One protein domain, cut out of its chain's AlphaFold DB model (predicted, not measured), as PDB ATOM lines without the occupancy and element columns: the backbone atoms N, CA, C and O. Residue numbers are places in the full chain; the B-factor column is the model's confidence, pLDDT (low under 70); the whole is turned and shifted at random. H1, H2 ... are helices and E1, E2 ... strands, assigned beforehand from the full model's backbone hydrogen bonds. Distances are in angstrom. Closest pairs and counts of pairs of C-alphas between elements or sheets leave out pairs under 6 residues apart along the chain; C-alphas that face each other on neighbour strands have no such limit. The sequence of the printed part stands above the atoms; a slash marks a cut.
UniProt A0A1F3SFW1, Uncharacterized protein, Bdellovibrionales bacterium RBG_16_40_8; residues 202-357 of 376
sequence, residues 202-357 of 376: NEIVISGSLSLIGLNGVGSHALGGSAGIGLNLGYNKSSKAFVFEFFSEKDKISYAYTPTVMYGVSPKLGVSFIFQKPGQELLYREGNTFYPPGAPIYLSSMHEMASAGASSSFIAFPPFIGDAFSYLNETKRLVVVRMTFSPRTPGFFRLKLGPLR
ATOM      1  N   ASN A 202     121.726 127.751 136.966       93.62
ATOM      2  CA  ASN A 202     120.607 127.947 136.061       93.62
ATOM      3  C   ASN A 202     120.377 129.428 135.760       93.62
ATOM      4  O   ASN A 202     119.594 129.721 134.860       93.62
ATOM      5  N   GLU A 203     121.073 130.335 136.443       93.56
ATOM      6  CA  GLU A 203     120.971 131.778 136.278       93.56
ATOM      7  C   GLU A 203     122.340 132.415 136.065       93.56
ATOM      8  O   GLU A 203     123.258 132.248 136.866       93.56
ATOM      9  N   ILE A 204     122.446 133.203 134.993       92.88
ATOM     10  CA  ILE A 204     123.572 134.112 134.761       92.88
ATOM     11  C   ILE A 204     123.041 135.525 134.918       92.88
ATOM     12  O   ILE A 204     122.041 135.880 134.289       92.88
ATOM     13  N   VAL A 205     123.706 136.317 135.749       93.69
ATOM     14  CA  VAL A 205     123.255 137.646 136.142       93.69
ATOM     15  C   VAL A 205     124.386 138.646 136.010       93.69
ATOM     16  O   VAL A 205     125.528 138.347 136.329       93.69
ATOM     17  N   ILE A 206     124.057 139.847 135.574       93.25
ATOM     18  CA  ILE A 206     124.947 140.998 135.573       93.25
ATOM     19  C   ILE A 206     124.504 141.885 136.706       93.25
ATOM     20  O   ILE A 206     123.332 142.252 136.800       93.25
ATOM     21  N   SER A 207     125.447 142.174 137.583       94.12
ATOM     22  CA  SER A 207     125.218 142.894 138.817       94.12
ATOM     23  C   SER A 207     125.925 144.234 138.763       94.12
ATOM     24  O   SER A 207     127.122 144.285 138.487       94.12
ATOM     25  N   GLY A 208     125.198 145.299 139.079       94.25
ATOM     26  CA  GLY A 208     125.762 146.599 139.410       94.25
ATOM     27  C   GLY A 208     125.340 147.002 140.812       94.25
ATOM     28  O   GLY A 208     124.181 146.832 141.173       94.25
ATOM     29  N   SER A 209     126.256 147.514 141.623       95.38
ATOM     30  CA  SER A 209     125.947 148.005 142.967       95.38
ATOM     31  C   SER A 209     126.758 149.242 143.306       95.38
ATOM     32  O   SER A 209     127.813 149.481 142.721       95.38
ATOM     33  N   LEU A 210     126.246 150.015 144.256       95.44
ATOM     34  CA  LEU A 210     126.889 151.185 144.826       95.44
ATOM     35  C   LEU A 210     126.832 151.065 146.347       95.44
ATOM     36  O   LEU A 210     125.746 150.927 146.917       95.44
ATOM     37  N   SER A 211     127.995 151.112 146.992       94.75
ATOM     38  CA  SER A 211     128.113 150.939 148.441       94.75
ATOM     39  C   SER A 211     128.857 152.099 149.082       94.75
ATOM     40  O   SER A 211     129.843 152.587 148.533       94.75
ATOM     41  N   LEU A 212     128.417 152.516 150.266       94.56
ATOM     42  CA  LEU A 212     129.227 153.319 151.174       94.56
ATOM     43  C   LEU A 212     130.202 152.384 151.881       94.56
ATOM     44  O   LEU A 212     129.784 151.355 152.410       94.56
ATOM     45  N   ILE A 213     131.487 152.721 151.877       93.19
ATOM     46  CA  ILE A 213     132.554 151.896 152.440       93.19
ATOM     47  C   ILE A 213     133.322 152.670 153.506       93.19
ATOM     48  O   ILE A 213     133.571 153.867 153.361       93.19
ATOM     49  N   GLY A 214     133.697 151.974 154.574       93.31
ATOM     50  CA  GLY A 214     134.563 152.477 155.632       93.31
ATOM     51  C   GLY A 214     135.360 151.321 156.211       93.31
ATOM     52  O   GLY A 214     134.772 150.447 156.839       93.31
ATOM     53  N   LEU A 215     136.669 151.298 155.975       91.69
ATOM     54  CA  LEU A 215     137.599 150.246 156.388       91.69
ATOM     55  C   LEU A 215     138.806 150.865 157.089       91.69
ATOM     56  O   LEU A 215     139.360 151.856 156.609       91.69
ATOM     57  N   ASN A 216     139.237 150.254 158.190       92.62
ATOM     58  CA  ASN A 216     140.460 150.625 158.893       92.62
ATOM     59  C   ASN A 216     141.100 149.399 159.561       92.62
ATOM     60  O   ASN A 216     140.414 148.648 160.248       92.62
ATOM     61  N   GLY A 217     142.406 149.210 159.400       91.50
ATOM     62  CA  GLY A 217     143.206 148.275 160.192       91.50
ATOM     63  C   GLY A 217     143.992 147.269 159.355       91.50
ATOM     64  O   GLY A 217     144.181 147.437 158.150       91.50
ATOM     65  N   VAL A 218     144.508 146.234 160.017       93.44
ATOM     66  CA  VAL A 218     145.370 145.204 159.422       93.44
ATOM     67  C   VAL A 218     145.132 143.853 160.096       93.44
ATOM     68  O   VAL A 218     144.821 143.785 161.286       93.44
ATOM     69  N   GLY A 219     145.286 142.771 159.337       93.94
ATOM     70  CA  GLY A 219     145.090 141.406 159.808       93.94
ATOM     71  C   GLY A 219     143.663 141.167 160.293       93.94
ATOM     72  O   GLY A 219     142.700 141.658 159.701       93.94
ATOM     73  N   SER A 220     143.538 140.437 161.399       92.69
ATOM     74  CA  SER A 220     142.272 140.181 162.097       92.69
ATOM     75  C   SER A 220     141.761 141.376 162.915       92.69
ATOM     76  O   SER A 220     140.635 141.340 163.400       92.69
ATOM     77  N   HIS A 221     142.564 142.432 163.075       92.81
ATOM     78  CA  HIS A 221     142.174 143.661 163.777       92.81
ATOM     79  C   HIS A 221     141.548 144.706 162.847       92.81
ATOM     80  O   HIS A 221     141.289 145.832 163.269       92.81
ATOM     81  N   ALA A 222     141.332 144.362 161.579       92.00
ATOM     82  CA  ALA A 222     140.627 145.227 160.657       92.00
ATOM     83  C   ALA A 222     139.158 145.379 161.078       92.00
ATOM     84  O   ALA A 222     138.483 144.408 161.414       92.00
ATOM     85  N   LEU A 223     138.667 146.614 161.047       95.56
ATOM     86  CA  LEU A 223     137.302 146.984 161.378       95.56
ATOM     87  C   LEU A 223     136.666 147.737 160.216       95.56
ATOM     88  O   LEU A 223     137.334 148.418 159.435       95.56
ATOM     89  N   GLY A 224     135.344 147.626 160.138       94.69
ATOM     90  CA  GLY A 224     134.540 148.320 159.149       94.69
ATOM     91  C   GLY A 224     133.804 147.383 158.201       94.69
ATOM     92  O   GLY A 224     133.525 146.222 158.513       94.69
ATOM     93  N   GLY A 225     133.438 147.921 157.048       94.50
ATOM     94  CA  GLY A 225     132.678 147.207 156.045       94.50
ATOM     95  C   GLY A 225     132.140 148.123 154.961       94.50
ATOM     96  O   GLY A 225     132.587 149.261 154.793       94.50
ATOM     97  N   SER A 226     131.148 147.621 154.240       94.56
ATOM     98  CA  SER A 226     130.395 148.397 153.268       94.56
ATOM     99  C   SER A 226     128.897 148.146 153.430       94.56
ATOM    100  O   SER A 226     128.474 147.093 153.909       94.56
ATOM    101  N   ALA A 227     128.082 149.128 153.069       96.88
ATOM    102  CA  ALA A 227     126.640 148.978 152.971       96.88
ATOM    103  C   ALA A 227     126.167 149.646 151.686       96.88
ATOM    104  O   ALA A 227     126.486 150.808 151.425       96.88
ATOM    105  N   GLY A 228     125.416 148.911 150.879       95.75
ATOM    106  CA  GLY A 228     125.048 149.347 149.548       95.75
ATOM    107  C   GLY A 228     123.743 148.779 149.041       95.75
ATOM    108  O   GLY A 228     123.061 147.971 149.686       95.75
ATOM    109  N   ILE A 229     123.409 149.243 147.847       97.50
ATOM    110  CA  ILE A 229     122.271 148.795 147.058       97.50
ATOM    111  C   ILE A 229     122.746 148.443 145.657       97.50
ATOM    112  O   ILE A 229     123.738 148.981 145.163       97.50
ATOM    113  N   GLY A 230     122.024 147.555 144.993       97.12
ATOM    114  CA  GLY A 230     122.348 147.190 143.632       97.12
ATOM    115  C   GLY A 230     121.190 146.606 142.852       97.12
ATOM    116  O   GLY A 230     120.091 146.368 143.359       97.12
ATOM    117  N   LEU A 231     121.481 146.400 141.576       97.81
ATOM    118  CA  LEU A 231     120.595 145.880 140.561       97.81
ATOM    119  C   LEU A 231     121.229 144.679 139.874       97.81
ATOM    120  O   LEU A 231     122.421 144.660 139.573       97.81
ATOM    121  N   ASN A 232     120.399 143.681 139.629       96.75
ATOM    122  CA  ASN A 232     120.744 142.451 138.949       96.75
ATOM    123  C   ASN A 232     119.861 142.303 137.719       96.75
ATOM    124  O   ASN A 232     118.638 142.363 137.829       96.75
ATOM    125  N   LEU A 233     120.481 142.051 136.572       96.81
ATOM    126  CA  LEU A 233     119.813 141.717 135.320       96.81
ATOM    127  C   LEU A 233     120.332 140.374 134.839       96.81
ATOM    128  O   LEU A 233     121.514 140.233 134.538       96.81
ATOM    129  N   GLY A 234     119.469 139.372 134.786       95.69
ATOM    130  CA  GLY A 234     119.883 138.015 134.480       95.69
ATOM    131  C   GLY A 234     118.898 137.236 133.639       95.69
ATOM    132  O   GLY A 234     117.800 137.692 133.314       95.69
ATOM    133  N   TYR A 235     119.316 136.028 133.291       95.06
ATOM    134  CA  TYR A 235     118.518 135.075 132.542       95.06
ATOM    135  C   TYR A 235     118.586 133.699 133.202       95.06
ATOM    136  O   TYR A 235     119.664 133.111 133.331       95.06
ATOM    137  N   ASN A 236     117.420 133.181 133.586       94.00
ATOM    138  CA  ASN A 236     117.248 131.819 134.058       94.00
ATOM    139  C   ASN A 236     117.044 130.886 132.857       94.00
ATOM    140  O   ASN A 236     116.022 130.932 132.166       94.00
ATOM    141  N   LYS A 237     118.020 130.009 132.617       91.50
ATOM    142  CA  LYS A 237     118.029 129.035 131.519       91.50
ATOM    143  C   LYS A 237     116.935 127.981 131.667       91.50
ATOM    144  O   LYS A 237     116.361 127.573 130.660       91.50
ATOM    145  N   SER A 238     116.646 127.557 132.898       90.00
ATOM    146  CA  SER A 238     115.662 126.513 133.197       90.00
ATOM    147  C   SER A 238     114.237 126.995 132.915       90.00
ATOM    148  O   SER A 238     113.508 126.358 132.157       90.00
ATOM    149  N   SER A 239     113.864 128.173 133.426       90.12
ATOM    150  CA  SER A 239     112.540 128.767 133.190       90.12
ATOM    151  C   SER A 239     112.454 129.599 131.907       90.12
ATOM    152  O   SER A 239     111.386 130.122 131.584       90.12
ATOM    153  N   LYS A 240     113.568 129.752 131.179       93.50
ATOM    154  CA  LYS A 240     113.704 130.618 129.994       93.50
ATOM    155  C   LYS A 240     113.203 132.045 130.255       93.50
ATOM    156  O   LYS A 240     112.535 132.635 129.407       93.50
ATOM    157  N   ALA A 241     113.491 132.565 131.445       94.75
ATOM    158  CA  ALA A 241     112.930 133.811 131.952       94.75
ATOM    159  C   ALA A 241     114.030 134.828 132.252       94.75
ATOM    160  O   ALA A 241     115.121 134.462 132.682       94.75
ATOM    161  N   PHE A 242     113.724 136.105 132.070       96.44
ATOM    162  CA  PHE A 242     114.551 137.192 132.568       96.44
ATOM    163  C   PHE A 242     114.293 137.400 134.054       96.44
ATOM    164  O   PHE A 242     113.154 137.294 134.513       96.44
ATOM    165  N   VAL A 243     115.360 137.701 134.783       96.12
ATOM    166  CA  VAL A 243     115.356 137.972 136.218       96.12
ATOM    167  C   VAL A 243     115.861 139.392 136.422       96.12
ATOM    168  O   VAL A 243     116.948 139.741 135.969       96.12
ATOM    169  N   PHE A 244     115.079 140.195 137.124       97.50
ATOM    170  CA  PHE A 244     115.465 141.502 137.624       97.50
ATOM    171  C   PHE A 244     115.473 141.440 139.147       97.50
ATOM    172  O   PHE A 244     114.464 141.054 139.739       97.50
ATOM    173  N   GLU A 245     116.566 141.834 139.794       97.12
ATOM    174  CA  GLU A 245     116.586 141.984 141.252       97.12
ATOM    175  C   GLU A 245     117.058 143.371 141.670       97.12
ATOM    176  O   GLU A 245     118.069 143.858 141.174       97.12
ATOM    177  N   PHE A 246     116.371 143.957 142.644       97.50
ATOM    178  CA  PHE A 246     116.894 145.030 143.475       97.50
ATOM    179  C   PHE A 246     117.318 144.428 144.811       97.50
ATOM    180  O   PHE A 246     116.543 143.706 145.448       97.50
ATOM    181  N   PHE A 247     118.549 144.691 145.231       96.75
ATOM    182  CA  PHE A 247     119.127 144.093 146.426       96.75
ATOM    183  C   PHE A 247     119.849 145.130 147.279       96.75
ATOM    184  O   PHE A 247     120.331 146.142 146.777       96.75
ATOM    185  N   SER A 248     119.937 144.846 148.572       96.81
ATOM    186  CA  SER A 248     120.866 145.484 149.492       96.81
ATOM    187  C   SER A 248     122.014 144.525 149.782       96.81
ATOM    188  O   SER A 248     121.825 143.307 149.844       96.81
ATOM    189  N   GLU A 249     123.207 145.073 149.934       96.00
ATOM    190  CA  GLU A 249     124.418 144.333 150.251       96.00
ATOM    191  C   GLU A 249     125.090 144.973 151.460       96.00
ATOM    192  O   GLU A 249     125.143 146.197 151.587       96.00
ATOM    193  N   LYS A 250     125.583 144.135 152.364       96.75
ATOM    194  CA  LYS A 250     126.379 144.540 153.510       96.75
ATOM    195  C   LYS A 250     127.628 143.681 153.550       96.75
ATOM    196  O   LYS A 250     127.536 142.465 153.689       96.75
ATOM    197  N   ASP A 251     128.772 144.331 153.491       95.25
ATOM    198  CA  ASP A 251     130.060 143.713 153.739       95.25
ATOM    199  C   ASP A 251     130.521 144.047 155.149       95.25
ATOM    200  O   ASP A 251     130.404 145.187 155.599       95.25
ATOM    201  N   LYS A 252     131.104 143.075 155.834       96.88
ATOM    202  CA  LYS A 252     131.868 143.276 157.061       96.88
ATOM    203  C   LYS A 252     133.275 142.768 156.807       96.88
ATOM    204  O   LYS A 252     133.430 141.636 156.360       96.88
ATOM    205  N   ILE A 253     134.292 143.574 157.088       95.38
ATOM    206  CA  ILE A 253     135.667 143.097 156.932       95.38
ATOM    207  C   ILE A 253     135.940 141.978 157.938       95.38
ATOM    208  O   ILE A 253     135.658 142.122 159.130       95.38
ATOM    209  N   SER A 254     136.436 140.849 157.442       95.56
ATOM    210  CA  SER A 254     136.847 139.716 158.271       95.56
ATOM    211  C   SER A 254     138.358 139.681 158.443       95.56
ATOM    212  O   SER A 254     138.850 139.367 159.526       95.56
ATOM    213  N   TYR A 255     139.107 140.040 157.396       94.31
ATOM    214  CA  TYR A 255     140.565 140.056 157.438       94.31
ATOM    215  C   TYR A 255     141.157 141.038 156.425       94.31
ATOM    216  O   TYR A 255     140.750 141.049 155.266       94.31
ATOM    217  N   ALA A 256     142.166 141.815 156.820       93.12
ATOM    218  CA  ALA A 256     142.940 142.660 155.909       93.12
ATOM    219  C   ALA A 256     144.365 142.114 155.733       93.12
ATOM    220  O   ALA A 256     145.170 142.135 156.660       93.12
ATOM    221  N   TYR A 257     144.719 141.665 154.531       86.88
ATOM    222  CA  TYR A 257     146.078 141.197 154.221       86.88
ATOM    223  C   TYR A 257     147.096 142.341 154.153       86.88
ATOM    224  O   TYR A 257     148.297 142.122 154.299       86.88
ATOM    225  N   THR A 258     146.620 143.568 153.946       86.75
ATOM    226  CA  THR A 258     147.424 144.793 153.938       86.75
ATOM    227  C   THR A 258     146.824 145.819 154.897       86.75
ATOM    228  O   THR A 258     145.598 145.843 155.032       86.75
ATOM    229  N   PRO A 259     147.625 146.713 155.509       85.12
ATOM    230  CA  PRO A 259     147.086 147.866 156.224       85.12
ATOM    231  C   PRO A 259     146.132 148.627 155.312       85.12
ATOM    232  O   PRO A 259     146.536 149.028 154.226       85.12
ATOM    233  N   THR A 260     144.876 148.754 155.720       84.12
ATOM    234  CA  THR A 260     143.789 149.293 154.902       84.12
ATOM    235  C   THR A 260     143.204 150.494 155.621       84.12
ATOM    236  O   THR A 260     142.838 150.383 156.786       84.12
ATOM    237  N   VAL A 261     143.107 151.636 154.940       87.38
ATOM    238  CA  VAL A 261     142.349 152.808 155.402       87.38
ATOM    239  C   VAL A 261     141.613 153.363 154.196       87.38
ATOM    240  O   VAL A 261     142.240 153.848 153.257       87.38
ATOM    241  N   MET A 262     140.290 153.236 154.190       86.12
ATOM    242  CA  MET A 262     139.474 153.634 153.048       86.12
ATOM    243  C   MET A 262     138.078 154.043 153.499       86.12
ATOM    244  O   MET A 262     137.376 153.256 154.125       86.12
ATOM    245  N   TYR A 263     137.652 155.240 153.108       88.38
ATOM    246  CA  TYR A 263     136.287 155.725 153.303       88.38
ATOM    247  C   TYR A 263     135.789 156.318 152.003       88.38
ATOM    248  O   TYR A 263     136.535 157.066 151.373       88.38
ATOM    249  N   GLY A 264     134.560 156.005 151.603       89.88
ATOM    250  CA  GLY A 264     134.033 156.547 150.361       89.88
ATOM    251  C   GLY A 264     132.842 155.813 149.784       89.88
ATOM    252  O   GLY A 264     132.086 155.142 150.484       89.88
ATOM    253  N   VAL A 265     132.714 155.941 148.465       89.75
ATOM    254  CA  VAL A 265     131.732 155.225 147.653       89.75
ATOM    255  C   VAL A 265     132.459 154.215 146.767       89.75
ATOM    256  O   VAL A 265     133.394 154.572 146.047       89.75
ATOM    257  N   SER A 266     132.018 152.960 146.819       89.81
ATOM    258  CA  SER A 266     132.568 151.832 146.070       89.81
ATOM    259  C   SER A 266     131.492 151.236 145.162       89.81
ATOM    260  O   SER A 266     130.600 150.520 145.636       89.81
ATOM    261  N   PRO A 267     131.499 151.557 143.858       91.50
ATOM    262  CA  PRO A 267     130.742 150.795 142.885       91.50
ATOM    263  C   PRO A 267     131.339 149.400 142.673       91.50
ATOM    264  O   PRO A 267     132.557 149.198 142.713       91.50
ATOM    265  N   LYS A 268     130.459 148.440 142.383       91.94
ATOM    266  CA  LYS A 268     130.823 147.103 141.902       91.94
ATOM    267  C   LYS A 268     130.031 146.791 140.642       91.94
ATOM    268  O   LYS A 268     128.820 147.004 140.614       91.94
ATOM    269  N   LEU A 269     130.697 146.261 139.628       90.38
ATOM    270  CA  LEU A 269     130.103 145.781 138.383       90.38
ATOM    271  C   LEU A 269     130.633 144.380 138.112       90.38
ATOM    272  O   LEU A 269     131.842 144.187 138.090       90.38
ATOM    273  N   GLY A 270     129.772 143.400 137.880       90.50
ATOM    274  CA  GLY A 270     130.235 142.029 137.702       90.50
ATOM    275  C   GLY A 270     129.211 141.083 137.118       90.50
ATOM    276  O   GLY A 270     128.081 141.458 136.808       90.50
ATOM    277  N   VAL A 271     129.639 139.835 136.971       89.06
ATOM    278  CA  VAL A 271     128.822 138.713 136.521       89.06
ATOM    279  C   VAL A 271     128.689 137.729 137.674       89.06
ATOM    280  O   VAL A 271     129.645 137.460 138.396       89.06
ATOM    281  N   SER A 272     127.490 137.192 137.850       91.81
ATOM    282  CA  SER A 272     127.151 136.234 138.892       91.81
ATOM    283  C   SER A 272     126.505 134.995 138.286       91.81
ATOM    284  O   SER A 272     125.598 135.098 137.461       91.81
ATOM    285  N   PHE A 273     126.952 133.830 138.728       92.62
ATOM    286  CA  PHE A 273     126.319 132.542 138.500       92.62
ATOM    287  C   PHE A 273     125.519 132.187 139.730       92.62
ATOM    288  O   PHE A 273     126.052 132.203 140.839       92.62
ATOM    289  N   ILE A 274     124.249 131.879 139.530       94.00
ATOM    290  CA  ILE A 274     123.353 131.524 140.613       94.00
ATOM    291  C   ILE A 274     122.768 130.150 140.299       94.00
ATOM    292  O   ILE A 274     122.269 129.891 139.198       94.00
ATOM    293  N   PHE A 275     122.864 129.256 141.274       92.81
ATOM    294  CA  PHE A 275     122.172 127.980 141.263       92.81
ATOM    295  C   PHE A 275     120.924 128.100 142.123       92.81
ATOM    296  O   PHE A 275     121.018 128.123 143.336       92.81
ATOM    297  N   GLN A 276     119.747 128.169 141.509       88.62
ATOM    298  CA  GLN A 276     118.489 128.175 142.252       88.62
ATOM    299  C   GLN A 276     117.730 126.878 142.066       88.62
ATOM    300  O   GLN A 276     117.358 126.511 140.947       88.62
ATOM    301  N   LYS A 277     117.396 126.224 143.175       85.69
ATOM    302  CA  LYS A 277     116.440 125.121 143.145       85.69
ATOM    303  C   LYS A 277     115.041 125.657 142.801       85.69
ATOM    304  O   LYS A 277     114.626 126.688 143.342       85.69
ATOM    305  N   PRO A 278     114.284 124.990 141.909       78.25
ATOM    306  CA  PRO A 278     112.926 125.408 141.575       78.25
ATOM    307  C   PRO A 278     112.064 125.586 142.832       78.25
ATOM    308  O   PRO A 278     111.961 124.687 143.658       78.25
ATOM    309  N   GLY A 279     111.456 126.763 142.986       79.12
ATOM    310  CA  GLY A 279     110.614 127.090 144.144       79.12
ATOM    311  C   GLY A 279     111.370 127.586 145.383       79.12
ATOM    312  O   GLY A 279     110.761 128.267 146.203       79.12
ATOM    313  N   GLN A 280     112.683 127.364 145.479       82.56
ATOM    314  CA  GLN A 280     113.537 127.804 146.591       82.56
ATOM    315  C   GLN A 280     114.412 128.991 146.175       82.56
ATOM    316  O   GLN A 280     115.632 128.975 146.291       82.56
ATOM    317  N   GLU A 281     113.790 130.039 145.638       80.12
ATOM    318  CA  GLU A 281     114.537 131.242 145.264       80.12
ATOM    319  C   GLU A 281     114.986 131.957 146.548       80.12
ATOM    320  O   GLU A 281     114.168 132.564 147.245       80.12
ATOM    321  N   LEU A 282     116.277 131.857 146.872       81.94
ATOM    322  CA  LEU A 282     116.848 132.489 148.055       81.94
ATOM    323  C   LEU A 282     116.857 134.009 147.896       81.94
ATOM    324  O   LEU A 282     117.537 134.554 147.022       81.94
ATOM    325  N   LEU A 283     116.115 134.686 148.772       90.06
ATOM    326  CA  LEU A 283     116.122 136.146 148.890       90.06
ATOM    327  C   LEU A 283     117.241 136.645 149.806       90.06
ATOM    328  O   LEU A 283     117.493 137.841 149.867       90.06
ATOM    329  N   TYR A 284     117.918 135.741 150.506       92.56
ATOM    330  CA  TYR A 284     119.027 136.048 151.390       92.56
ATOM    331  C   TYR A 284     120.211 135.150 151.054       92.56
ATOM    332  O   TYR A 284     120.039 133.943 150.894       92.56
ATOM    333  N   ARG A 285     121.395 135.745 150.908       93.06
ATOM    334  CA  ARG A 285     122.637 135.041 150.582       93.06
ATOM    335  C   ARG A 285     123.742 135.546 151.492       93.06
ATOM    336  O   ARG A 285     123.891 136.751 151.675       93.06
ATOM    337  N   GLU A 286     124.511 134.622 152.044       94.88
ATOM    338  CA  GLU A 286     125.705 134.922 152.831       94.88
ATOM    339  C   GLU A 286     126.913 134.250 152.201       94.88
ATOM    340  O   GLU A 286     126.795 133.202 151.553       94.88
ATOM    341  N   GLY A 287     128.073 134.862 152.391       95.25
ATOM    342  CA  GLY A 287     129.322 134.351 151.873       95.25
ATOM    343  C   GLY A 287     130.487 135.274 152.149       95.25
ATOM    344  O   GLY A 287     130.449 136.078 153.076       95.25
ATOM    345  N   ASN A 288     131.508 135.170 151.308       95.94
ATOM    346  CA  ASN A 288     132.702 135.983 151.391       95.94
ATOM    347  C   ASN A 288     133.013 136.648 150.054       95.94
ATOM    348  O   ASN A 288     132.928 136.005 149.006       95.94
ATOM    349  N   THR A 289     133.461 137.897 150.111       95.06
ATOM    350  CA  THR A 289     134.017 138.626 148.971       95.06
ATOM    351  C   THR A 289     135.483 138.934 149.220       95.06
ATOM    352  O   THR A 289     135.842 139.555 150.216       95.06
ATOM    353  N   PHE A 290     136.336 138.501 148.303       92.25
ATOM    354  CA  PHE A 290     137.769 138.730 148.317       92.25
ATOM    355  C   PHE A 290     138.158 139.827 147.325       92.25
ATOM    356  O   PHE A 290     137.751 139.796 146.161       92.25
ATOM    357  N   TYR A 291     138.995 140.748 147.795       89.81
ATOM    358  CA  TYR A 291     139.578 141.839 147.022       89.81
ATOM    359  C   TYR A 291     141.092 141.602 146.912       89.81
ATOM    360  O   TYR A 291     141.812 141.722 147.914       89.81
ATOM    361  N   PRO A 292     141.598 141.179 145.741       81.38
ATOM    362  CA  PRO A 292     143.019 140.939 145.547       81.38
ATOM    363  C   PRO A 292     143.816 142.251 145.484       81.38
ATOM    364  O   PRO A 292     143.313 143.271 145.021       81.38
ATOM    365  N   PRO A 293     145.092 142.230 145.908       78.31
ATOM    366  CA  PRO A 293     145.906 143.435 145.980       78.31
ATOM    367  C   PRO A 293     146.287 143.949 144.590       78.31
ATOM    368  O   PRO A 293     146.784 143.199 143.749       78.31
ATOM    369  N   GLY A 294     146.200 145.262 144.403       72.88
ATOM    370  CA  GLY A 294     146.614 145.954 143.180       72.88
ATOM    371  C   GLY A 294     145.661 145.764 142.001       72.88
ATOM    372  O   GLY A 294     146.081 145.973 140.862       72.88
ATOM    373  N   ALA A 295     144.429 145.329 142.258       75.62
ATOM    374  CA  ALA A 295     143.459 144.975 141.238       75.62
ATOM    375  C   ALA A 295     142.066 145.497 141.629       75.62
ATOM    376  O   ALA A 295     141.563 145.115 142.683       75.62
ATOM    377  N   PRO A 296     141.396 146.297 140.781       79.94
ATOM    378  CA  PRO A 296     140.032 146.763 140.983       79.94
ATOM    379  C   PRO A 296     139.040 145.645 140.648       79.94
ATOM    380  O   PRO A 296     138.117 145.838 139.858       79.94
ATOM    381  N   ILE A 297     139.267 144.439 141.166       84.06
ATOM    382  CA  ILE A 297     138.413 143.273 140.954       84.06
ATOM    383  C   ILE A 297     137.924 142.743 142.294       84.06
ATOM    384  O   ILE A 297     138.537 142.966 143.333       84.06
ATOM    385  N   TYR A 298     136.822 142.008 142.269       90.19
ATOM    386  CA  TYR A 298     136.335 141.268 143.421       90.19
ATOM    387  C   TYR A 298     135.943 139.856 142.995       90.19
ATOM    388  O   TYR A 298     135.482 139.640 141.872       90.19
ATOM    389  N   LEU A 299     136.112 138.905 143.910       91.75
ATOM    390  CA  LEU A 299     135.666 137.522 143.774       91.75
ATOM    391  C   LEU A 299     134.782 137.194 144.974       91.75
ATOM    392  O   LEU A 299     135.237 137.249 146.109       91.75
ATOM    393  N   SER A 300     133.524 136.859 144.741       94.81
ATOM    394  CA  SER A 300     132.525 136.605 145.773       94.81
ATOM    395  C   SER A 300     132.020 135.173 145.682       94.81
ATOM    396  O   SER A 300     131.487 134.755 144.660       94.81
ATOM    397  N   SER A 301     132.122 134.433 146.779       94.50
ATOM    398  CA  SER A 301     131.497 133.123 146.958       94.50
ATOM    399  C   SER A 301     130.422 133.243 148.023       94.50
ATOM    400  O   SER A 301     130.719 133.559 149.169       94.50
ATOM    401  N   MET A 302     129.173 133.007 147.644       93.94
ATOM    402  CA  MET A 302     128.020 132.951 148.532       93.94
ATOM    403  C   MET A 302     127.316 131.610 148.372       93.94
ATOM    404  O   MET A 302     127.479 130.917 147.363       93.94
ATOM    405  N   HIS A 303     126.486 131.250 149.349       90.12
ATOM    406  CA  HIS A 303     125.625 130.083 149.207       90.12
ATOM    407  C   HIS A 303     124.791 130.206 147.922       90.12
ATOM    408  O   HIS A 303     124.105 131.209 147.716       90.12
ATOM    409  N   GLU A 304     124.903 129.206 147.041       91.38
ATOM    410  CA  GLU A 304     124.224 129.154 145.739       91.38
ATOM    411  C   GLU A 304     124.589 130.270 144.736       91.38
ATOM    412  O   GLU A 304     123.950 130.387 143.689       91.38
ATOM    413  N   MET A 305     125.618 131.080 145.002       93.75
ATOM    414  CA  MET A 305     126.000 132.191 144.129       93.75
ATOM    415  C   MET A 305     127.515 132.395 144.079       93.75
ATOM    416  O   MET A 305     128.165 132.629 145.089       93.75
ATOM    417  N   ALA A 306     128.070 132.405 142.874       93.69
ATOM    418  CA  ALA A 306     129.459 132.758 142.611       93.69
ATOM    419  C   ALA A 306     129.476 134.026 141.754       93.69
ATOM    420  O   ALA A 306     128.869 134.051 140.688       93.69
ATOM    421  N   SER A 307     130.128 135.091 142.207       92.62
ATOM    422  CA  SER A 307     130.178 136.376 141.509       92.62
ATOM    423  C   SER A 307     131.603 136.867 141.370       92.62
ATOM    424  O   SER A 307     132.424 136.665 142.257       92.62
ATOM    425  N   ALA A 308     131.900 137.522 140.261       90.19
ATOM    426  CA  ALA A 308     133.188 138.143 140.040       90.19
ATOM    427  C   ALA A 308     133.032 139.338 139.103       90.19
ATOM    428  O   ALA A 308     132.180 139.352 138.208       90.19
ATOM    429  N   GLY A 309     133.841 140.364 139.323       88.06
ATOM    430  CA  GLY A 309     133.687 141.617 138.607       88.06
ATOM    431  C   GLY A 309     134.740 142.643 138.968       88.06
ATOM    432  O   GLY A 309     135.725 142.328 139.628       88.06
ATOM    433  N   ALA A 310     134.505 143.870 138.526       85.81
ATOM    434  CA  ALA A 310     135.282 145.036 138.878       85.81
ATOM    435  C   ALA A 310     134.671 145.759 140.083       85.81
ATOM    436  O   ALA A 310     133.453 145.914 140.189       85.81
ATOM    437  N   SER A 311     135.516 146.237 140.985       86.44
ATOM    438  CA  SER A 311     135.138 147.149 142.056       86.44
ATOM    439  C   SER A 311     136.309 148.078 142.308       86.44
ATOM    440  O   SER A 311     137.430 147.614 142.471       86.44
ATOM    441  N   SER A 312     136.042 149.378 142.308       80.62
ATOM    442  CA  SER A 312     137.029 150.393 142.653       80.62
ATOM    443  C   SER A 312     136.337 151.483 143.444       80.62
ATOM    444  O   SER A 312     135.171 151.801 143.201       80.62
ATOM    445  N   SER A 313     137.041 152.058 144.407       69.62
ATOM    446  CA  SER A 313     136.518 153.161 145.206       69.62
ATOM    447  C   SER A 313     136.866 154.489 144.536       69.62
ATOM    448  O   SER A 313     137.886 155.106 144.835       69.62
ATOM    449  N   PHE A 314     136.007 154.936 143.614       56.72
ATOM    450  CA  PHE A 314     136.197 156.179 142.847       56.72
ATOM    451  C   PHE A 314     136.162 157.444 143.713       56.72
ATOM    452  O   PHE A 314     136.720 158.467 143.334       56.72
ATOM    453  N   ILE A 315     135.517 157.372 144.881       58.44
ATOM    454  CA  ILE A 315     135.428 158.472 145.850       58.44
ATOM    455  C   ILE A 315     136.013 158.009 147.190       58.44
ATOM    456  O   ILE A 315     135.458 158.292 148.246       58.44
ATOM    457  N   ALA A 316     137.082 157.206 147.164       53.03
ATOM    458  CA  ALA A 316     137.874 156.965 148.364       53.03
ATOM    459  C   ALA A 316     138.895 158.084 148.547       53.03
ATOM    460  O   ALA A 316     139.493 158.531 147.573       53.03
ATOM    461  N   PHE A 317     139.126 158.516 149.786       48.25
ATOM    462  CA  PHE A 317     140.310 159.303 150.110       48.25
ATOM    463  C   PHE A 317     141.388 158.377 150.702       48.25
ATOM    464  O   PHE A 317     141.152 157.824 151.779       48.25
ATOM    465  N   PRO A 318     142.553 158.205 150.041       49.16
ATOM    466  CA  PRO A 318     142.937 158.763 148.735       49.16
ATOM    467  C   PRO A 318     142.410 157.927 147.545       49.16
ATOM    468  O   PRO A 318     142.280 156.702 147.668       49.16
ATOM    469  N   PRO A 319     142.122 158.554 146.387       52.25
ATOM    470  CA  PRO A 319     141.544 157.865 145.233       52.25
ATOM    471  C   PRO A 319     142.512 156.800 144.699       52.25
ATOM    472  O   PRO A 319     143.728 156.966 144.773       52.25
ATOM    473  N   PHE A 320     141.974 155.684 144.195       58.44
ATOM    474  CA  PHE A 320     142.711 154.508 143.685       58.44
ATOM    475  C   PHE A 320     143.515 153.692 144.715       58.44
ATOM    476  O   PHE A 320     143.912 152.567 144.412       58.44
ATOM    477  N   ILE A 321     143.727 154.177 145.946       66.56
ATOM    478  CA  ILE A 321     144.424 153.383 146.978       66.56
ATOM    479  C   ILE A 321     143.578 152.184 147.423       66.56
ATOM    480  O   ILE A 321     144.134 151.147 147.778       66.56
ATOM    481  N   GLY A 322     142.249 152.277 147.315       69.06
ATOM    482  CA  GLY A 322     141.345 151.155 147.579       69.06
ATOM    483  C   GLY A 322     141.746 149.868 146.856       69.06
ATOM    484  O   GLY A 322     141.702 148.796 147.454       69.06
ATOM    485  N   ASP A 323     142.237 150.001 145.621       73.19
ATOM    486  CA  ASP A 323     142.634 148.875 144.775       73.19
ATOM    487  C   ASP A 323     144.021 148.334 145.147       73.19
ATOM    488  O   ASP A 323     144.378 147.229 144.758       73.19
ATOM    489  N   ALA A 324     144.830 149.085 145.902       74.00
ATOM    490  CA  ALA A 324     146.130 148.629 146.393       74.00
ATOM    491  C   ALA A 324     146.007 147.694 147.604       74.00
ATOM    492  O   ALA A 324     146.936 146.920 147.873       74.00
ATOM    493  N   PHE A 325     144.884 147.770 148.321       83.31
ATOM    494  CA  PHE A 325     144.629 146.966 149.504       83.31
ATOM    495  C   PHE A 325     144.105 145.581 149.141       83.31
ATOM    496  O   PHE A 325     143.429 145.393 148.135       83.31
ATOM    497  N   SER A 326     144.408 144.602 149.990       87.00
ATOM    498  CA  SER A 326     143.788 143.286 149.920       87.00
ATOM    499  C   SER A 326     143.112 142.943 151.226       87.00
ATOM    500  O   SER A 326     143.708 143.036 152.302       87.00
ATOM    501  N   TYR A 327     141.857 142.538 151.115       91.00
ATOM    502  CA  TYR A 327     141.021 142.198 152.247       91.00
ATOM    503  C   TYR A 327     139.944 141.193 151.841       91.00
ATOM    504  O   TYR A 327     139.601 141.023 150.668       91.00
ATOM    505  N   LEU A 328     139.450 140.499 152.854       93.81
ATOM    506  CA  LEU A 328     138.343 139.570 152.796       93.81
ATOM    507  C   LEU A 328     137.183 140.177 153.581       93.81
ATOM    508  O   LEU A 328     137.360 140.640 154.710       93.81
ATOM    509  N   ASN A 329     136.006 140.151 152.974       95.44
ATOM    510  CA  ASN A 329     134.764 140.577 153.591       95.44
ATOM    511  C   ASN A 329     133.837 139.377 153.760       95.44
ATOM    512  O   ASN A 329     133.691 138.586 152.835       95.44
ATOM    513  N   GLU A 330     133.162 139.296 154.899       97.12
ATOM    514  CA  GLU A 330     131.908 138.565 155.041       97.12
ATOM    515  C   GLU A 330     130.804 139.393 154.376       97.12
ATOM    516  O   GLU A 330     130.518 140.517 154.797       97.12
ATOM    517  N   THR A 331     130.180 138.853 153.337       96.31
ATOM    518  CA  THR A 331     129.147 139.542 152.564       96.31
ATOM    519  C   THR A 331     127.784 138.935 152.846       96.31
ATOM    520  O   THR A 331     127.579 137.726 152.734       96.31
ATOM    521  N   LYS A 332     126.827 139.803 153.165       96.44
ATOM    522  CA  LYS A 332     125.410 139.486 153.320       96.44
ATOM    523  C   LYS A 332     124.628 140.251 152.272       96.44
ATOM    524  O   LYS A 332     124.732 141.472 152.169       96.44
ATOM    525  N   ARG A 333     123.816 139.538 151.508       95.31
ATOM    526  CA  ARG A 333     123.038 140.093 150.410       95.31
ATOM    527  C   ARG A 333     121.571 139.752 150.582       95.31
ATOM    528  O   ARG A 333     121.198 138.585 150.664       95.31
ATOM    529  N   LEU A 334     120.742 140.786 150.582       95.50
ATOM    530  CA  LEU A 334     119.297 140.692 150.714       95.50
ATOM    531  C   LEU A 334     118.631 141.194 149.435       95.50
ATOM    532  O   LEU A 334     118.705 142.372 149.098       95.50
ATOM    533  N   VAL A 335     117.952 140.303 148.728       95.62
ATOM    534  CA  VAL A 335     117.108 140.638 147.584       95.62
ATOM    535  C   VAL A 335     115.814 141.251 148.102       95.62
ATOM    536  O   VAL A 335     114.985 140.571 148.701       95.62
ATOM    537  N   VAL A 336     115.650 142.550 147.869       95.56
ATOM    538  CA  VAL A 336     114.497 143.338 148.324       95.56
ATOM    539  C   VAL A 336     113.319 143.146 147.376       95.56
ATOM    540  O   VAL A 336     112.190 142.944 147.818       95.56
ATOM    541  N   VAL A 337     113.576 143.171 146.069       96.06
ATOM    542  CA  VAL A 337     112.570 142.918 145.034       96.06
ATOM    543  C   VAL A 337     113.178 142.005 143.987       96.06
ATOM    544  O   VAL A 337     114.271 142.274 143.499       96.06
ATOM    545  N   ARG A 338     112.455 140.954 143.604       95.94
ATOM    546  CA  ARG A 338     112.804 140.080 142.485       95.94
ATOM    547  C   ARG A 338     111.619 139.962 141.544       95.94
ATOM    548  O   ARG A 338     110.548 139.514 141.945       95.94
ATOM    549  N   MET A 339     111.817 140.357 140.296       96.31
ATOM    550  CA  MET A 339     110.855 140.193 139.216       96.31
ATOM    551  C   MET A 339     111.396 139.174 138.226       96.31
ATOM    552  O   MET A 339     112.508 139.317 137.731       96.31
ATOM    553  N   THR A 340     110.592 138.172 137.902       95.88
ATOM    554  CA  THR A 340     110.938 137.162 136.907       95.88
ATOM    555  C   THR A 340     109.850 137.127 135.847       95.88
ATOM    556  O   THR A 340     108.684 136.909 136.173       95.88
ATOM    557  N   PHE A 341     110.210 137.308 134.580       96.00
ATOM    558  CA  PHE A 341     109.253 137.283 133.472       96.00
ATOM    559  C   PHE A 341     109.783 136.453 132.302       96.00
ATOM    560  O   PHE A 341     110.970 136.492 131.988       96.00
ATOM    561  N   SER A 342     108.912 135.692 131.639       95.75
ATOM    562  CA  SER A 342     109.289 134.895 130.465       95.75
ATOM    563  C   SER A 342     108.454 135.303 129.256       95.75
ATOM    564  O   SER A 342     107.247 135.074 129.256       95.75
ATOM    565  N   PRO A 343     109.064 135.844 128.184       90.38
ATOM    566  CA  PRO A 343     108.331 136.121 126.949       90.38
ATOM    567  C   PRO A 343     107.954 134.836 126.196       90.38
ATOM    568  O   PRO A 343     107.110 134.864 125.306       90.38
ATOM    569  N   ARG A 344     108.584 133.700 126.530       92.50
ATOM    570  CA  ARG A 344     108.337 132.401 125.885       92.50
ATOM    571  C   ARG A 344     107.174 131.634 126.504       92.50
ATOM    572  O   ARG A 344     106.644 130.732 125.862       92.50
ATOM    573  N   THR A 345     106.793 131.974 127.729       91.56
ATOM    574  CA  THR A 345     105.707 131.321 128.457       91.56
ATOM    575  C   THR A 345     104.626 132.364 128.729       91.56
ATOM    576  O   THR A 345     104.793 133.172 129.644       91.56
ATOM    577  N   PRO A 346     103.533 132.391 127.942       91.06
ATOM    578  CA  PRO A 346     102.462 133.365 128.121       91.06
ATOM    579  C   PRO A 346     101.964 133.402 129.570       91.06
ATOM    580  O   PRO A 346     101.698 132.360 130.165       91.06
ATOM    581  N   GLY A 347     101.867 134.604 130.142       91.00
ATOM    582  CA  GLY A 347     101.414 134.809 131.521       91.00
ATOM    583  C   GLY A 347     102.444 134.485 132.610       91.00
ATOM    584  O   GLY A 347     102.131 134.632 133.789       91.00
ATOM    585  N   PHE A 348     103.672 134.077 132.266       92.88
ATOM    586  CA  PHE A 348     104.712 133.846 133.265       92.88
ATOM    587  C   PHE A 348     105.299 135.173 133.753       92.88
ATOM    588  O   PHE A 348     106.203 135.750 133.141       92.88
ATOM    589  N   PHE A 349     104.787 135.626 134.891       95.44
ATOM    590  CA  PHE A 349     105.310 136.738 135.667       95.44
ATOM    591  C   PHE A 349     105.311 136.353 137.147       95.44
ATOM    592  O   PHE A 349     104.320 135.837 137.664       95.44
ATOM    593  N   ARG A 350     106.432 136.577 137.832       93.12
ATOM    594  CA  ARG A 350     106.578 136.355 139.272       93.12
ATOM    595  C   ARG A 350     107.190 137.595 139.899       93.12
ATOM    596  O   ARG A 350     108.219 138.070 139.432       93.12
ATOM    597  N   LEU A 351     106.579 138.068 140.975       95.19
ATOM    598  CA  LEU A 351     107.116 139.114 141.832       95.19
ATOM    599  C   LEU A 351     107.340 138.513 143.217       95.19
ATOM    600  O   LEU A 351     106.419 137.939 143.798       95.19
ATOM    601  N   LYS A 352     108.554 138.645 143.743       92.94
ATOM    602  CA  LYS A 352     108.885 138.297 145.124       92.94
ATOM    603  C   LYS A 352     109.432 139.513 145.839       92.94
ATOM    604  O   LYS A 352     110.253 140.250 145.292       92.94
ATOM    605  N   LEU A 353     108.975 139.693 147.068       93.94
ATOM    606  CA  LEU A 353     109.431 140.745 147.958       93.94
ATOM    607  C   LEU A 353     110.260 140.104 149.066       93.94
ATOM    608  O   LEU A 353     109.836 139.126 149.682       93.94
ATOM    609  N   GLY A 354     111.454 140.646 149.281       88.75
ATOM    610  CA  GLY A 354     112.304 140.301 150.408       88.75
ATOM    611  C   GLY A 354     111.635 140.640 151.738       88.75
ATOM    612  O   GLY A 354     110.723 141.471 151.788       88.75
ATOM    613  N   PRO A 355     112.080 140.024 152.842       83.56
ATOM    614  CA  PRO A 355     111.596 140.377 154.168       83.56
ATOM    615  C   PRO A 355     111.952 141.837 154.489       83.56
ATOM    616  O   PRO A 355     113.079 142.146 154.855       83.56
ATOM    617  N   LEU A 356     110.968 142.737 154.391       69.06
ATOM    618  CA  LEU A 356     111.126 144.170 154.696       69.06
ATOM    619  C   LEU A 356     111.341 144.452 156.195       69.06
ATOM    620  O   LEU A 356     111.756 145.547 156.558       69.06
ATOM    621  N   ARG A 357     111.019 143.483 157.068       60.59
ATOM    622  CA  ARG A 357     111.031 143.636 158.535       60.59
ATOM    623  C   ARG A 357     112.103 142.834 159.274       60.59
ATOM    624  O   ARG A 357     112.310 143.111 160.449       60.59
TER     625      ARG A 357
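AT A GLANCE: This is residues 202 to 357 of the 376 residues of an uncharacterized protein of Bdellovibrionales bacterium RBG_16_40_8 (UniProt A0A1F3SFW1). The domain is a narrow, closed barrel of antiparallel strands, in which the long strand E3 folds back and serves twice: E1 pairs with E2, E2 with the first part of E3, that part with E7, E7 with E4, E4 with E5, E5 with E6, and E6 with the last part of E3, which pairs with E1. At one end of the barrel lies the small helix H1; towards the other end E8 packs on E7. The printed part has 156 residues, with eight named strands and one named helix in the order E1 E2 E3 E4 E5 E6 H1 E7 E8, mostly strand. The whole is compact, with a radius of gyration of the C-alphas of 16.4 A, and only just elongated, spanning 54 by 27 by 21 A.

HOW THE PARTS SIT: The branched, twisted sheet has E3, residues 241 to 274, as its longest strand, which bends by 171 degrees at residue 251. E3 is staggered: it pairs with E2, residues 223 to 236, over 241 to 252 and with E1, residues 203 to 219, over 256 to 274. N 228 and O 249 are 2.8 A apart, and N 213 and O 264 are 2.9 A apart. E1, E2 and E3 form a meander, each strand the antiparallel neighbour of the one before; in the hairpin of E1 and E2, N 212 and O 227 are 2.8 A apart. On the other side of E3 from E1 is E6, residues 305 to 311, with N 271 and O 308 at 2.9 A. E7, residues 327 to 341, has E3 on one side, with N 250 and O 332 at 2.8 A. On the other side of E7 are E4, residues 284 to 291, with N 287 and O 331 at 2.9 A, and the edge strand E8, residues 349 to 353, with N 340 and O 350 at 2.8 A. E5, residues 297 to 302, completes a second meander, E4 E5 E6, with N 290 and O 299 at 2.8 A, and N 300 and O 307 at 2.7 A. E3 E4 E5 E6 make a Greek key, a meander of three whose fourth strand, E6, is the antiparallel neighbour of E3. H1, residues 321 to 324, is on the sheet at a height of 5.8 A, over none of its strands; its closest C-alphas to E3 are those of Gly 322 and Met 262, 6.3 A apart. H1 is too short for an O i to N i+4 pair, and its one O i to N i+3 pair is within range.

IN THESE COORDINATES: E1 begins at C-alpha 203 (120.971, 131.778, 136.278) and is 35.0 A long; E2 is 37.1 A and E7 37.2 A. E3, with 34 residues, is 13.7 A from first to last C-alpha. E8 ends at C-alpha 353 (109.431, 140.745, 147.958).

THE WHOLE: The C-alphas of Pro 259 and Pro 346, the two farthest apart, are 54.7 A apart. The printed part has no cut and no long link. Mean pLDDT of the printed part is 89.1; residues 313 to 322 and 356 to 357 are under 70.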